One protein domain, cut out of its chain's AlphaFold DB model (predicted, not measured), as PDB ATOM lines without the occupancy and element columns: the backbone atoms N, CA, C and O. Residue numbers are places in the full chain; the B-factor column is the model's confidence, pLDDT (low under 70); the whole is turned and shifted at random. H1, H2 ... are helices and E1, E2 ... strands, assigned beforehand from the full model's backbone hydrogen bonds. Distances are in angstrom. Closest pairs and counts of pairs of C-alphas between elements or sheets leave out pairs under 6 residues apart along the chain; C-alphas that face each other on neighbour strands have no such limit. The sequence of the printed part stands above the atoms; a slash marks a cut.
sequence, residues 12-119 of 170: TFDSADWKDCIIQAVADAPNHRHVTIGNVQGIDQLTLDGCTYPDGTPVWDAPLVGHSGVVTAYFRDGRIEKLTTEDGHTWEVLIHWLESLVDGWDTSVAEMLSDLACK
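AT A GLANCE: This is residues 12 to 119 of the 170 residues of an uncharacterized protein of Corynebacterium glutamicum (strain R) (UniProt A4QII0). A small antiparallel sheet of three strands has one long helix, H3, packed over one face, and the last turns of H3, residues 110 to 119, stick out beyond the body as an arm. H1 comes close to H3 at a steep angle, and tiny H2 sits far from the middle. The printed part has 108 residues with three named helices and three named strands, in the order H1 E1 H2 E2 E3 H3; the sheet order is E1, E2, E3, and the class is mixed. It is only just compact, close to loose, with a radius of gyration of the C-alphas of 15.2 A and spans of 53 by 24 by 19 A.

IN THESE COORDINATES: H1 takes residues 15 to 27, 18.5 A long, from C-alpha 15 at (-1.775, 44.230, 22.954). E1 is residues 43 to 49, 17.0 A; H2 is residues 62 to 65, 5.0 A; E2 is residues 69 to 75, 19.8 A; E3 is residues 80 to 85, 16.1 A. H3, residues 91 to 119, spans 42.1 A and ends at C-alpha 119 at (-7.213, 35.976, -6.705).

HOW THE PARTS SIT: E1 and E2 are antiparallel, with N 47 and O 72 2.8 A apart. E2 and E3 form a hairpin, with N 73 and O 81 2.8 A apart. H3 is on the sheet at a height of 10.2 A, over E2 and along the strands at 22 degrees on the local plane; the C-alphas of Leu 83 and Trp 97, the closest of E3 and H3, are 7.7 A apart. H1 and H3 are close but not clearly touching, the closest C-alphas being Lys 19 and Ile 95 at 7.4 A. H1 and H2 are apart. O i to N i+4 pairs are within hydrogen-bond range in 8 of 9 for H1 and 24 of 25 for H3; H2 is too short for one.

THE WHOLE: The C-alphas of Pro 63 and Lys 119, the two farthest apart, are 53.9 A apart. The printed part has no cut; the links H1 to E1 and E1 to H2 are long. Mean pLDDT of the printed part is 71.0, with 54 residues under 70, among them residues 25 to 42.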
ATOM      1  N   THR A  12      -7.896  43.854  16.052       47.38
ATOM      2  CA  THR A  12      -6.649  43.513  16.715       47.38
ATOM      3  C   THR A  12      -6.940  43.879  18.145       47.38
ATOM      4  O   THR A  12      -7.009  45.069  18.461       47.38
ATOM      5  N   PHE A  13      -7.260  42.876  18.964       47.75
ATOM      6  CA  PHE A  13      -7.336  43.054  20.403       47.75
ATOM      7  C   PHE A  13      -6.078  43.821  20.783       47.75
ATOM      8  O   PHE A  13      -4.985  43.460  20.334       47.75
ATOM      9  N   ASP A  14      -6.248  44.928  21.508       54.66
ATOM     10  CA  ASP A  14      -5.107  45.741  21.891       54.66
ATOM     11  C   ASP A  14      -4.118  44.824  22.609       54.66
ATOM     12  O   ASP A  14      -4.503  43.887  23.317       54.66
ATOM     13  N   SER A  15      -2.832  45.065  22.397       52.34
ATOM     14  CA  SER A  15      -1.775  44.230  22.954       52.34
ATOM     15  C   SER A  15      -1.893  44.049  24.486       52.34
ATOM     16  O   SER A  15      -1.432  43.077  25.079       52.34
ATOM     17  N   ALA A  16      -2.563  44.996  25.144       56.81
ATOM     18  CA  ALA A  16      -2.901  44.937  26.558       56.81
ATOM     19  C   ALA A  16      -4.026  43.934  26.894       56.81
ATOM     20  O   ALA A  16      -3.928  43.234  27.901       56.81
ATOM     21  N   ASP A  17      -5.058  43.816  26.055       60.97
ATOM     22  CA  ASP A  17      -6.231  42.977  26.324       60.97
ATOM     23  C   ASP A  17      -5.884  41.484  26.255       60.97
ATOM     24  O   ASP A  17      -6.342  40.689  27.080       60.97
ATOM     25  N   TRP A  18      -5.024  41.081  25.310       62.31
ATOM     26  CA  TRP A  18      -4.599  39.682  25.224       62.31
ATOM     27  C   TRP A  18      -3.701  39.300  26.396       62.31
ATOM     28  O   TRP A  18      -3.804  38.179  26.890       62.31
ATOM     29  N   LYS A  19      -2.848  40.218  26.874       60.84
ATOM     30  CA  LYS A  19      -1.961  39.955  28.007       60.84
ATOM     31  C   LYS A  19      -2.784  39.615  29.240       60.84
ATOM     32  O   LYS A  19      -2.523  38.597  29.874       60.84
ATOM     33  N   ASP A  20      -3.826  40.391  29.516       68.62
ATOM     34  CA  ASP A  20      -4.732  40.128  30.632       68.62
ATOM     35  C   ASP A  20      -5.533  38.830  30.437       68.62
ATOM     36  O   ASP A  20      -5.695  38.071  31.393       68.62
ATOM     37  N   CYS A  21      -5.957  38.500  29.210       67.88
ATOM     38  CA  CYS A  21      -6.604  37.215  28.918       67.88
ATOM     39  C   CYS A  21      -5.673  36.012  29.130       67.88
ATOM     40  O   CYS A  21      -6.098  35.007  29.700       67.88
ATOM     41  N   ILE A  22      -4.413  36.097  28.695       66.06
ATOM     42  CA  ILE A  22      -3.419  35.033  28.892       66.06
ATOM     43  C   ILE A  22      -3.080  34.907  30.378       66.06
ATOM     44  O   ILE A  22      -3.032  33.791  30.899       66.06
ATOM     45  N   ILE A  23      -2.927  36.040  31.074       68.69
ATOM     46  CA  ILE A  23      -2.706  36.074  32.521       68.69
ATOM     47  C   ILE A  23      -3.850  35.372  33.254       68.69
ATOM     48  O   ILE A  23      -3.593  34.484  34.061       68.69
ATOM     49  N   GLN A  24      -5.103  35.723  32.951       70.69
ATOM     50  CA  GLN A  24      -6.284  35.118  33.572       70.69
ATOM     51  C   GLN A  24      -6.412  33.629  33.244       70.69
ATOM     52  O   GLN A  24      -6.579  32.820  34.152       70.69
ATOM     53  N   ALA A  25      -6.271  33.249  31.970       68.50
ATOM     54  CA  ALA A  25      -6.416  31.861  31.538       68.50
ATOM     55  C   ALA A  25      -5.389  30.934  32.204       68.50
ATOM     56  O   ALA A  25      -5.711  29.795  32.542       68.50
ATOM     57  N   VAL A  26      -4.158  31.413  32.417       66.31
ATOM     58  CA  VAL A  26      -3.115  30.625  33.080       66.31
ATOM     59  C   VAL A  26      -3.192  30.725  34.612       66.31
ATOM     60  O   VAL A  26      -2.879  29.743  35.285       66.31
ATOM     61  N   ALA A  27      -3.658  31.841  35.187       64.69
ATOM     62  CA  ALA A  27      -3.918  31.955  36.630       64.69
ATOM     63  C   ALA A  27      -5.060  31.028  37.096       64.69
ATOM     64  O   ALA A  27      -4.990  30.457  38.184       64.69
ATOM     65  N   ASP A  28      -6.062  30.808  36.240       63.12
ATOM     66  CA  ASP A  28      -7.156  29.848  36.445       63.12
ATOM     67  C   ASP A  28      -6.745  28.383  36.199       63.12
ATOM     68  O   ASP A  28      -7.571  27.473  36.316       63.12
ATOM     69  N   ALA A  29      -5.463  28.108  35.926       61.19
ATOM     70  CA  ALA A  29      -4.938  26.763  35.695       61.19
ATOM     71  C   ALA A  29      -4.241  26.098  36.908       61.19
ATOM     72  O   ALA A  29      -3.321  25.304  36.681       61.19
ATOM     73  N   PRO A  30      -4.640  26.295  38.189       51.94
ATOM     74  CA  PRO A  30      -3.815  25.903  39.333       51.94
ATOM     75  C   PRO A  30      -3.626  24.383  39.497       51.94
ATOM     76  O   PRO A  30      -2.899  23.967  40.390       51.94
ATOM     77  N   ASN A  31      -4.235  23.541  38.650       55.81
ATOM     78  CA  ASN A  31      -3.976  22.096  38.579       55.81
ATOM     79  C   ASN A  31      -3.976  21.510  37.145       55.81
ATOM     80  O   ASN A  31      -3.950  20.286  36.987       55.81
ATOM     81  N   HIS A  32      -4.026  22.324  36.083       52.28
ATOM     82  CA  HIS A  32      -4.341  21.841  34.731       52.28
ATOM     83  C   HIS A  32      -3.210  22.119  33.732       52.28
ATOM     84  O   HIS A  32      -3.082  23.216  33.208       52.28
ATOM     85  N   ARG A  33      -2.451  21.065  33.387       60.22
ATOM     86  CA  ARG A  33      -1.408  21.023  32.330       60.22
ATOM     87  C   ARG A  33      -1.873  21.515  30.946       60.22
ATOM     88  O   ARG A  33      -1.066  21.654  30.032       60.22
ATOM     89  N   HIS A  34      -3.171  21.747  30.779       62.78
ATOM     90  CA  HIS A  34      -3.818  22.185  29.554       62.78
ATOM     91  C   HIS A  34      -4.586  23.474  29.847       62.78
ATOM     92  O   HIS A  34      -5.522  23.462  30.645       62.78
ATOM     93  N   VAL A  35      -4.198  24.559  29.184       66.88
ATOM     94  CA  VAL A  35      -4.864  25.857  29.254       66.88
ATOM     95  C   VAL A  35      -5.506  26.119  27.903       66.88
ATOM     96  O   VAL A  35      -4.828  26.364  26.907       66.88
ATOM     97  N   THR A  36      -6.830  26.044  27.840       63.00
ATOM     98  CA  THR A  36      -7.550  26.500  26.651       63.00
ATOM     99  C   THR A  36      -7.598  28.016  26.692       63.00
ATOM    100  O   THR A  36      -8.239  28.593  27.567       63.00
ATOM    101  N   ILE A  37      -6.930  28.659  25.738       63.41
ATOM    102  CA  ILE A  37      -6.994  30.107  25.593       63.41
ATOM    103  C   ILE A  37      -8.017  30.412  24.511       63.41
ATOM    104  O   ILE A  37      -7.714  30.485  23.323       63.41
ATOM    105  N   GLY A  38      -9.268  30.563  24.940       53.47
ATOM    106  CA  GLY A  38     -10.297  31.131  24.086       53.47
ATOM    107  C   GLY A  38      -9.994  32.611  23.844       53.47
ATOM    108  O   GLY A  38      -9.730  33.338  24.794       53.47
ATOM    109  N   ASN A  39     -10.084  33.052  22.589       54.91
ATOM    110  CA  ASN A  39      -9.988  34.458  22.155       54.91
ATOM    111  C   ASN A  39      -8.585  35.050  21.960       54.91
ATOM    112  O   ASN A  39      -8.496  36.241  21.680       54.91
ATOM    113  N   VAL A  40      -7.509  34.259  21.996       60.00
ATOM    114  CA  VAL A  40      -6.220  34.725  21.452       60.00
ATOM    115  C   VAL A  40      -6.163  34.409  19.961       60.00
ATOM    116  O   VAL A  40      -6.492  33.304  19.528       60.00
ATOM    117  N   GLN A  41      -5.826  35.414  19.156       65.88
ATOM    118  CA  GLN A  41      -5.843  35.317  17.700       65.88
ATOM    119  C   GLN A  41      -4.924  34.179  17.218       65.88
ATOM    120  O   GLN A  41      -3.747  34.104  17.560       65.88
ATOM    121  N   GLY A  42      -5.492  33.236  16.465       65.19
ATOM    122  CA  GLY A  42      -4.782  32.081  15.908       65.19
ATOM    123  C   GLY A  42      -4.555  30.902  16.865       65.19
ATOM    124  O   GLY A  42      -4.603  29.764  16.395       65.19
ATOM    125  N   ILE A  43      -4.367  31.130  18.169       74.00
ATOM    126  CA  ILE A  43      -4.126  30.071  19.166       74.00
ATOM    127  C   ILE A  43      -5.459  29.461  19.625       74.00
ATOM    128  O   ILE A  43      -6.408  30.160  19.967       74.00
ATOM    129  N   ASP A  44      -5.533  28.135  19.617       74.25
ATOM    130  CA  ASP A  44      -6.684  27.350  20.073       74.25
ATOM    131  C   ASP A  44      -6.473  26.809  21.495       74.25
ATOM    132  O   ASP A  44      -7.366  26.841  22.343       74.25
ATOM    133  N   GLN A  45      -5.257  26.337  21.783       79.75
ATOM    134  CA  GLN A  45      -4.920  25.714  23.058       79.75
ATOM    135  C   GLN A  45      -3.439  25.901  23.396       79.75
ATOM    136  O   GLN A  45      -2.584  25.823  22.516       79.75
ATOM    137  N   LEU A  46      -3.131  26.064  24.682       79.31
ATOM    138  CA  LEU A  46      -1.787  25.910  25.230       79.31
ATOM    139  C   LEU A  46      -1.696  24.670  26.128       79.31
ATOM    140  O   LEU A  46      -2.630  24.327  26.857       79.31
ATOM    141  N   THR A  47      -0.544  24.006  26.128       80.62
ATOM    142  CA  THR A  47      -0.171  23.040  27.169       80.62
ATOM    143  C   THR A  47       1.067  23.514  27.900       80.62
ATOM    144  O   THR A  47       1.998  24.011  27.275       80.62
ATOM    145  N   LEU A  48       1.044  23.395  29.227       78.88
ATOM    146  CA  LEU A  48       2.073  23.862  30.152       78.88
ATOM    147  C   LEU A  48       2.644  22.642  30.884       78.88
ATOM    148  O   LEU A  48       2.307  22.355  32.034       78.88
ATOM    149  N   ASP A  49       3.475  21.874  30.184       76.88
ATOM    150  CA  ASP A  49       4.052  20.642  30.708       76.88
ATOM    151  C   ASP A  49       5.270  20.951  31.590       76.88
ATOM    152  O   ASP A  49       6.130  21.758  31.237       76.88
ATOM    153  N   GLY A  50       5.340  20.316  32.764       72.38
ATOM    154  CA  GLY A  50       6.428  20.534  33.728       72.38
ATOM    155  C   GLY A  50       6.395  21.889  34.447       72.38
ATOM    156  O   GLY A  50       7.431  22.342  34.918       72.38
ATOM    157  N   CYS A  51       5.231  22.540  34.513       73.19
ATOM    158  CA  CYS A  51       5.035  23.815  35.205       73.19
ATOM    159  C   CYS A  51       4.623  23.622  36.675       73.19
ATOM    160  O   CYS A  51       3.822  22.737  36.990       73.19
ATOM    161  N   THR A  52       5.109  24.489  37.565       71.19
ATOM    162  CA  THR A  52       4.676  24.593  38.973       71.19
ATOM    163  C   THR A  52       4.149  25.989  39.289       71.19
ATOM    164  O   THR A  52       4.452  26.927  38.562       71.19
ATOM    165  N   TYR A  53       3.353  26.122  40.358       73.19
ATOM    166  CA  TYR A  53       2.704  27.381  40.758       73.19
ATOM    167  C   TYR A  53       2.908  27.673  42.257       73.19
ATOM    168  O   TYR A  53       1.946  27.627  43.025       73.19
ATOM    169  N   PRO A  54       4.152  27.910  42.717       69.19
ATOM    170  CA  PRO A  54       4.455  28.066  44.144       69.19
ATOM    171  C   PRO A  54       3.758  29.269  44.806       69.19
ATOM    172  O   PRO A  54       3.471  29.223  46.000       69.19
ATOM    173  N   ASP A  55       3.445  30.316  44.042       69.50
ATOM    174  CA  ASP A  55       2.788  31.548  44.501       69.50
ATOM    175  C   ASP A  55       1.707  32.051  43.522       69.50
ATOM    176  O   ASP A  55       1.331  33.223  43.531       69.50
ATOM    177  N   GLY A  56       1.198  31.156  42.669       66.62
ATOM    178  CA  GLY A  56       0.313  31.503  41.552       66.62
ATOM    179  C   GLY A  56       1.054  31.924  40.279       66.62
ATOM    180  O   GLY A  56       0.420  32.023  39.231       66.62
ATOM    181  N   THR A  57       2.379  32.091  40.324       69.50
ATOM    182  CA  THR A  57       3.202  32.339  39.135       69.50
ATOM    183  C   THR A  57       3.659  31.011  38.534       69.50
ATOM    184  O   THR A  57       4.193  30.177  39.270       69.50
ATOM    185  N   PRO A  58       3.489  30.779  37.221       69.25
ATOM    186  CA  PRO A  58       4.027  29.592  36.578       69.25
ATOM    187  C   PRO A  58       5.552  29.650  36.531       69.25
ATOM    188  O   PRO A  58       6.146  30.624  36.064       69.25
ATOM    189  N   VAL A  59       6.174  28.573  36.998       71.62
ATOM    190  CA  VAL A  59       7.623  28.397  37.017       71.62
ATOM    191  C   VAL A  59       7.978  27.043  36.411       71.62
ATOM    192  O   VAL A  59       7.460  26.002  36.835       71.62
ATOM    193  N   TRP A  60       8.897  27.067  35.444       74.12
ATOM    194  CA  TRP A  60       9.543  25.882  34.882       74.12
ATOM    195  C   TRP A  60      10.968  25.791  35.421       74.12
ATOM    196  O   TRP A  60      11.897  26.422  34.919       74.12
ATOM    197  N   ASP A  61      11.116  25.027  36.493       67.25
ATOM    198  CA  ASP A  61      12.379  24.814  37.194       67.25
ATOM    199  C   ASP A  61      12.625  23.301  37.237       67.25
ATOM    200  O   ASP A  61      11.924  22.560  37.939       67.25
ATOM    201  N   ALA A  62      13.564  22.811  36.417       61.22
ATOM    202  CA  ALA A  62      13.826  21.380  36.317       61.22
ATOM    203  C   ALA A  62      14.385  20.788  37.623       61.22
ATOM    204  O   ALA A  62      14.011  19.658  37.942       61.22
ATOM    205  N   PRO A  63      15.208  21.491  38.426       58.53
ATOM    206  CA  PRO A  63      15.524  21.081  39.794       58.53
ATOM    207  C   PRO A  63      14.303  20.859  40.700       58.53
ATOM    208  O   PRO A  63      14.327  19.941  41.521       58.53
ATOM    209  N   LEU A  64      13.234  21.651  40.556       60.41
ATOM    210  CA  LEU A  64      11.997  21.486  41.336       60.41
ATOM    211  C   LEU A  64      11.081  20.373  40.798       60.41
ATOM    212  O   LEU A  64      10.401  19.710  41.583       60.41
ATOM    213  N   VAL A  65      11.054  20.157  39.480       60.38
ATOM    214  CA  VAL A  65      10.091  19.257  38.808       60.38
ATOM    215  C   VAL A  65      10.707  17.914  38.382       60.38
ATOM    216  O   VAL A  65       9.998  16.935  38.149       60.38
ATOM    217  N   GLY A  66      12.036  17.827  38.324       58.22
ATOM    218  CA  GLY A  66      12.808  16.647  37.926       58.22
ATOM    219  C   GLY A  66      12.994  16.466  36.412       58.22
ATOM    220  O   GLY A  66      13.624  15.492  36.000       58.22
ATOM    221  N   HIS A  67      12.457  17.367  35.581       63.66
ATOM    222  CA  HIS A  67      12.633  17.400  34.123       63.66
ATOM    223  C   HIS A  67      12.356  18.808  33.561       63.66
ATOM    224  O   HIS A  67      11.657  19.593  34.200       63.66
ATOM    225  N   SER A  68      12.863  19.118  32.361       69.38
ATOM    226  CA  SER A  68      12.613  20.404  31.688       69.38
ATOM    227  C   SER A  68      11.132  20.621  31.378       69.38
ATOM    228  O   SER A  68      10.373  19.668  31.149       69.38
ATOM    229  N   GLY A  69      10.743  21.891  31.362       74.19
ATOM    230  CA  GLY A  69       9.415  22.338  30.992       74.19
ATOM    231  C   GLY A  69       9.225  22.445  29.485       74.19
ATOM    232  O   GLY A  69      10.170  22.714  28.742       74.19
ATOM    233  N   VAL A  70       7.993  22.250  29.020       80.38
ATOM    234  CA  VAL A  70       7.625  22.522  27.628       80.38
ATOM    235  C   VAL A  70       6.282  23.225  27.592       80.38
ATOM    236  O   VAL A  70       5.288  22.722  28.115       80.38
ATOM    237  N   VAL A  71       6.244  24.366  26.913       82.12
ATOM    238  CA  VAL A  71       4.997  25.014  26.527       82.12
ATOM    239  C   VAL A  71       4.713  24.696  25.069       82.12
ATOM    240  O   VAL A  71       5.562  24.921  24.210       82.12
ATOM    241  N   THR A  72       3.528  24.160  24.778       85.38
ATOM    242  CA  THR A  72       3.093  23.889  23.398       85.38
ATOM    243  C   THR A  72       1.865  24.721  23.065       85.38
ATOM    244  O   THR A  72       0.853  24.613  23.752       85.38
ATOM    245  N   ALA A  73       1.935  25.510  21.996       84.38
ATOM    246  CA  ALA A  73       0.808  26.233  21.427       84.38
ATOM    247  C   ALA A  73       0.244  25.480  20.221       84.38
ATOM    248  O   ALA A  73       0.975  25.141  19.292       84.38
ATOM    249  N   TYR A  74      -1.062  25.243  20.236       83.88
ATOM    250  CA  TYR A  74      -1.824  24.645  19.147       83.88
ATOM    251  C   TYR A  74      -2.636  25.746  18.487       83.88
ATOM    252  O   TYR A  74      -3.433  26.410  19.149       83.88
ATOM    253  N   PHE A  75      -2.427  25.947  17.193       81.38
ATOM    254  CA  PHE A  75      -3.146  26.937  16.404       81.38
ATOM    255  C   PHE A  75      -4.356  26.305  15.714       81.38
ATOM    256  O   PHE A  75      -4.370  25.110  15.410       81.38
ATOM    257  N   ARG A  76      -5.375  27.119  15.414       76.44
ATOM    258  CA  ARG A  76      -6.609  26.663  14.740       76.44
ATOM    259  C   ARG A  76      -6.380  26.128  13.326       76.44
ATOM    260  O   ARG A  76      -7.202  25.371  12.817       76.44
ATOM    261  N   ASP A  77      -5.287  26.530  12.688       76.12
ATOM    262  CA  ASP A  77      -4.854  26.032  11.379       76.12
ATOM    263  C   ASP A  77      -4.101  24.686  11.462       76.12
ATOM    264  O   ASP A  77      -3.715  24.127  10.436       76.12
ATOM    265  N   GLY A  78      -3.912  24.145  12.672       80.31
ATOM    266  CA  GLY A  78      -3.180  22.910  12.934       80.31
ATOM    267  C   GLY A  78      -1.672  23.095  13.122       80.31
ATOM    268  O   GLY A  78      -0.981  22.101  13.361       80.31
ATOM    269  N   ARG A  79      -1.141  24.326  13.041       83.62
ATOM    270  CA  ARG A  79       0.255  24.616  13.389       83.62
ATOM    271  C   ARG A  79       0.484  24.351  14.878       83.62
ATOM    272  O   ARG A  79      -0.386  24.593  15.713       83.62
ATOM    273  N   ILE A  80       1.672  23.851  15.207       87.81
ATOM    274  CA  ILE A  80       2.084  23.574  16.582       87.81
ATOM    275  C   ILE A  80       3.427  24.252  16.816       87.81
ATOM    276  O   ILE A  80       4.395  23.929  16.132       87.81
ATOM    277  N   GLU A  81       3.486  25.141  17.802       87.88
ATOM    278  CA  GLU A  81       4.713  25.824  18.215       87.88
ATOM    279  C   GLU A  81       5.101  25.397  19.623       87.88
ATOM    280  O   GLU A  81       4.240  25.132  20.465       87.88
ATOM    281  N   LYS A  82       6.404  25.297  19.883       87.56
ATOM    282  CA  LYS A  82       6.918  24.826  21.169       87.56
ATOM    283  C   LYS A  82       7.982  25.756  21.708       87.56
ATOM    284  O   LYS A  82       8.972  26.026  21.033       87.56
ATOM    285  N   LEU A  83       7.816  26.141  22.962       84.19
ATOM    286  CA  LEU A  83       8.847  26.765  23.768       84.19
ATOM    287  C   LEU A  83       9.371  25.716  24.745       84.19
ATOM    288  O   LEU A  83       8.640  25.235  25.610       84.19
ATOM    289  N   THR A  84      10.635  25.334  24.585       79.56
ATOM    290  CA  THR A  84      11.319  24.513  25.591       79.56
ATOM    291  C   THR A  84      11.879  25.459  26.635       79.56
ATOM    292  O   THR A  84      12.631  26.367  26.283       79.56
ATOM    293  N   THR A  85      11.485  25.273  27.889       68.62
ATOM    294  CA  THR A  85      11.954  26.104  28.989       68.62
ATOM    295  C   THR A  85      13.067  25.365  29.742       68.62
ATOM    296  O   THR A  85      12.847  24.303  30.329       68.62
ATOM    297  N   GLU A  86      14.285  25.913  29.687       65.31
ATOM    298  CA  GLU A  86      15.385  25.553  30.589       65.31
ATOM    299  C   GLU A  86      15.244  26.268  31.952       65.31
ATOM    300  O   GLU A  86      14.330  27.061  32.173       65.31
ATOM    301  N   ASP A  87      16.099  25.935  32.915       60.44
ATOM    302  CA  ASP A  87      15.942  26.337  34.316       60.44
ATOM    303  C   ASP A  87      15.715  27.847  34.511       60.44
ATOM    304  O   ASP A  87      16.532  28.678  34.111       60.44
ATOM    305  N   GLY A  88      14.619  28.201  35.192       57.59
ATOM    306  CA  GLY A  88      14.373  29.565  35.664       57.59
ATOM    307  C   GLY A  88      13.627  30.478  34.692       57.59
ATOM    308  O   GLY A  88      13.609  31.691  34.907       57.59
ATOM    309  N   HIS A  89      12.986  29.944  33.646       67.00
ATOM    310  CA  HIS A  89      12.067  30.764  32.857       67.00
ATOM    311  C   HIS A  89      10.820  31.137  33.659       67.00
ATOM    312  O   HIS A  89      10.139  30.289  34.246       67.00
ATOM    313  N   THR A  90      10.532  32.433  33.635       67.81
ATOM    314  CA  THR A  90       9.412  33.068  34.317       67.81
ATOM    315  C   THR A  90       8.314  33.449  33.330       67.81
ATOM    316  O   THR A  90       8.434  33.310  32.107       67.81
ATOM    317  N   TRP A  91       7.235  33.974  33.891       71.50
ATOM    318  CA  TRP A  91       6.093  34.532  33.190       71.50
ATOM    319  C   TRP A  91       6.447  35.452  32.018       71.50
ATOM    320  O   TRP A  91       5.854  35.344  30.949       71.50
ATOM    321  N   GLU A  92       7.450  36.313  32.175       75.06
ATOM    322  CA  GLU A  92       7.852  37.282  31.155       75.06
ATOM    323  C   GLU A  92       8.335  36.608  29.867       75.06
ATOM    324  O   GLU A  92       8.059  37.101  28.776       75.06
ATOM    325  N   VAL A  93       9.016  35.463  29.977       78.12
ATOM    326  CA  VAL A  93       9.520  34.721  28.813       78.12
ATOM    327  C   VAL A  93       8.370  34.080  28.046       78.12
ATOM    328  O   VAL A  93       8.346  34.139  26.818       78.12
ATOM    329  N   LEU A  94       7.399  33.501  28.761       77.50
ATOM    330  CA  LEU A  94       6.196  32.945  28.146       77.50
ATOM    331  C   LEU A  94       5.408  34.035  27.413       77.50
ATOM    332  O   LEU A  94       5.033  33.847  26.258       77.50
ATOM    333  N   ILE A  95       5.182  35.170  28.076       77.06
ATOM    334  CA  ILE A  95       4.440  36.299  27.512       77.06
ATOM    335  C   ILE A  95       5.152  36.842  26.270       77.06
ATOM    336  O   ILE A  95       4.518  36.964  25.229       77.06
ATOM    337  N   HIS A  96       6.467  37.061  26.328       79.56
ATOM    338  CA  HIS A  96       7.229  37.547  25.177       79.56
ATOM    339  C   HIS A  96       7.228  36.565  23.994       79.56
ATOM    340  O   HIS A  96       7.154  36.962  22.831       79.56
ATOM    341  N   TRP A  97       7.290  35.260  24.267       83.12
ATOM    342  CA  TRP A  97       7.172  34.253  23.216       83.12
ATOM    343  C   TRP A  97       5.779  34.271  22.573       83.12
ATOM    344  O   TRP A  97       5.681  34.268  21.346       83.12
ATOM    345  N   LEU A  98       4.712  34.358  23.372       77.25
ATOM    346  CA  LEU A  98       3.339  34.458  22.867       77.25
ATOM    347  C   LEU A  98       3.117  35.746  22.053       77.25
ATOM    348  O   LEU A  98       2.505  35.664  20.991       77.25
ATOM    349  N   GLU A  99       3.680  36.885  22.473       77.00
ATOM    350  CA  GLU A  99       3.710  38.138  21.690       77.00
ATOM    351  C   GLU A  99       4.302  37.909  20.302       77.00
ATOM    352  O   GLU A  99       3.666  38.203  19.292       77.00
ATOM    353  N   SER A 100       5.486  37.295  20.241       79.19
ATOM    354  CA  SER A 100       6.180  37.063  18.970       79.19
ATOM    355  C   SER A 100       5.391  36.170  18.002       79.19
ATOM    356  O   SER A 100       5.462  36.343  16.783       79.19
ATOM    357  N   LEU A 101       4.609  35.224  18.535       75.75
ATOM    358  CA  LEU A 101       3.761  34.337  17.744       75.75
ATOM    359  C   LEU A 101       2.544  35.058  17.157       75.75
ATOM    360  O   LEU A 101       2.142  34.743  16.033       75.75
ATOM    361  N   VAL A 102       1.966  36.000  17.907       70.00
ATOM    362  CA  VAL A 102       0.814  36.806  17.482       70.00
ATOM    363  C   VAL A 102       1.246  37.885  16.487       70.00
ATOM    364  O   VAL A 102       0.636  38.002  15.428       70.00
ATOM    365  N   ASP A 103       2.360  38.577  16.729       69.69
ATOM    366  CA  ASP A 103       2.903  39.570  15.790       69.69
ATOM    367  C   ASP A 103       3.209  38.948  14.411       69.69
ATOM    368  O   ASP A 103       2.938  39.523  13.350       69.69
ATOM    369  N   GLY A 104       3.743  37.722  14.405       65.50
ATOM    370  CA  GLY A 104       3.952  36.958  13.174       65.50
ATOM    371  C   GLY A 104       2.644  36.526  12.495       65.50
ATOM    372  O   GLY A 104       2.597  36.388  11.268       65.50
ATOM    373  N   TRP A 105       1.576  36.321  13.270       67.81
ATOM    374  CA  TRP A 105       0.263  35.930  12.761       67.81
ATOM    375  C   TRP A 105      -0.407  37.065  11.984       67.81
ATOM    376  O   TRP A 105      -0.877  36.819  10.873       67.81
ATOM    377  N   ASP A 106      -0.356  38.301  12.483       67.75
ATOM    378  CA  ASP A 106      -0.928  39.468  11.795       67.75
ATOM    379  C   ASP A 106      -0.325  39.671  10.403       67.75
ATOM    380  O   ASP A 106      -1.041  39.913   9.426       67.75
ATOM    381  N   THR A 107       0.995  39.498  10.287       68.56
ATOM    382  CA  THR A 107       1.692  39.594   8.996       68.56
ATOM    383  C   THR A 107       1.221  38.498   8.038       68.56
ATOM    384  O   THR A 107       0.870  38.780   6.892       68.56
ATOM    385  N   SER A 108       1.142  37.252   8.513       70.75
ATOM    386  CA  SER A 108       0.710  36.116   7.691       70.75
ATOM    387  C   SER A 108      -0.755  36.227   7.250       70.75
ATOM    388  O   SER A 108      -1.082  35.920   6.101       70.75
ATOM    389  N   VAL A 109      -1.642  36.706   8.126       76.25
ATOM    390  CA  VAL A 109      -3.054  36.946   7.801       76.25
ATOM    391  C   VAL A 109      -3.192  38.087   6.800       76.25
ATOM    392  O   VAL A 109      -3.948  37.955   5.837       76.25
ATOM    393  N   ALA A 110      -2.450  39.182   6.976       73.88
ATOM    394  CA  ALA A 110      -2.459  40.294   6.031       73.88
ATOM    395  C   ALA A 110      -2.021  39.851   4.624       73.88
ATOM    396  O   ALA A 110      -2.688  40.183   3.639       73.88
ATOM    397  N   GLU A 111      -0.952  39.055   4.524       78.06
ATOM    398  CA  GLU A 111      -0.497  38.459   3.262       78.06
ATOM    399  C   GLU A 111      -1.571  37.554   2.647       78.06
ATOM    400  O   GLU A 111      -1.934  37.736   1.484       78.06
ATOM    401  N   MET A 112      -2.160  36.649   3.436       83.50
ATOM    402  CA  MET A 112      -3.220  35.748   2.971       83.50
ATOM    403  C   MET A 112      -4.449  36.507   2.451       83.50
ATOM    404  O   MET A 112      -5.007  36.157   1.409       83.50
ATOM    405  N   LEU A 113      -4.884  37.554   3.156       83.81
ATOM    406  CA  LEU A 113      -6.015  38.389   2.748       83.81
ATOM    407  C   LEU A 113      -5.701  39.190   1.475       83.81
ATOM    408  O   LEU A 113      -6.573  39.352   0.617       83.81
ATOM    409  N   SER A 114      -4.461  39.660   1.325       80.81
ATOM    410  CA  SER A 114      -3.981  40.314   0.104       80.81
ATOM    411  C   SER A 114      -3.994  39.357  -1.088       80.81
ATOM    412  O   SER A 114      -4.546  39.687  -2.144       80.81
ATOM    413  N   ASP A 115      -3.486  38.139  -0.904       89.94
ATOM    414  CA  ASP A 115      -3.505  37.093  -1.924       89.94
ATOM    415  C   ASP A 115      -4.936  36.710  -2.312       89.94
ATOM    416  O   ASP A 115      -5.250  36.607  -3.501       89.94
ATOM    417  N   LEU A 116      -5.838  36.577  -1.334       89.31
ATOM    418  CA  LEU A 116      -7.255  36.314  -1.578       89.31
ATOM    419  C   LEU A 116      -7.900  37.423  -2.422       89.31
ATOM    420  O   LEU A 116      -8.582  37.130  -3.407       89.31
ATOM    421  N   ALA A 117      -7.658  38.691  -2.082       87.31
ATOM    422  CA  ALA A 117      -8.167  39.833  -2.842       87.31
ATOM    423  C   ALA A 117      -7.602  39.881  -4.275       87.31
ATOM    424  O   ALA A 117      -8.316  40.220  -5.229       87.31
ATOM    425  N   CYS A 118      -6.329  39.513  -4.441       90.75
ATOM    426  CA  CYS A 118      -5.688  39.392  -5.745       90.75
ATOM    427  C   CYS A 118      -6.357  38.294  -6.586       90.75
ATOM    428  O   CYS A 118      -6.784  38.551  -7.714       90.75
ATOM    429  N   LYS A 119      -6.553  37.097  -6.016       94.62
ATOM    430  CA  LYS A 119      -7.213  35.976  -6.705       94.62
ATOM    431  C   LYS A 119      -8.667  36.251  -7.056       94.62
ATOM    432  O   LYS A 119      -9.087  35.897  -8.154       94.62
TER     433      LYS A 119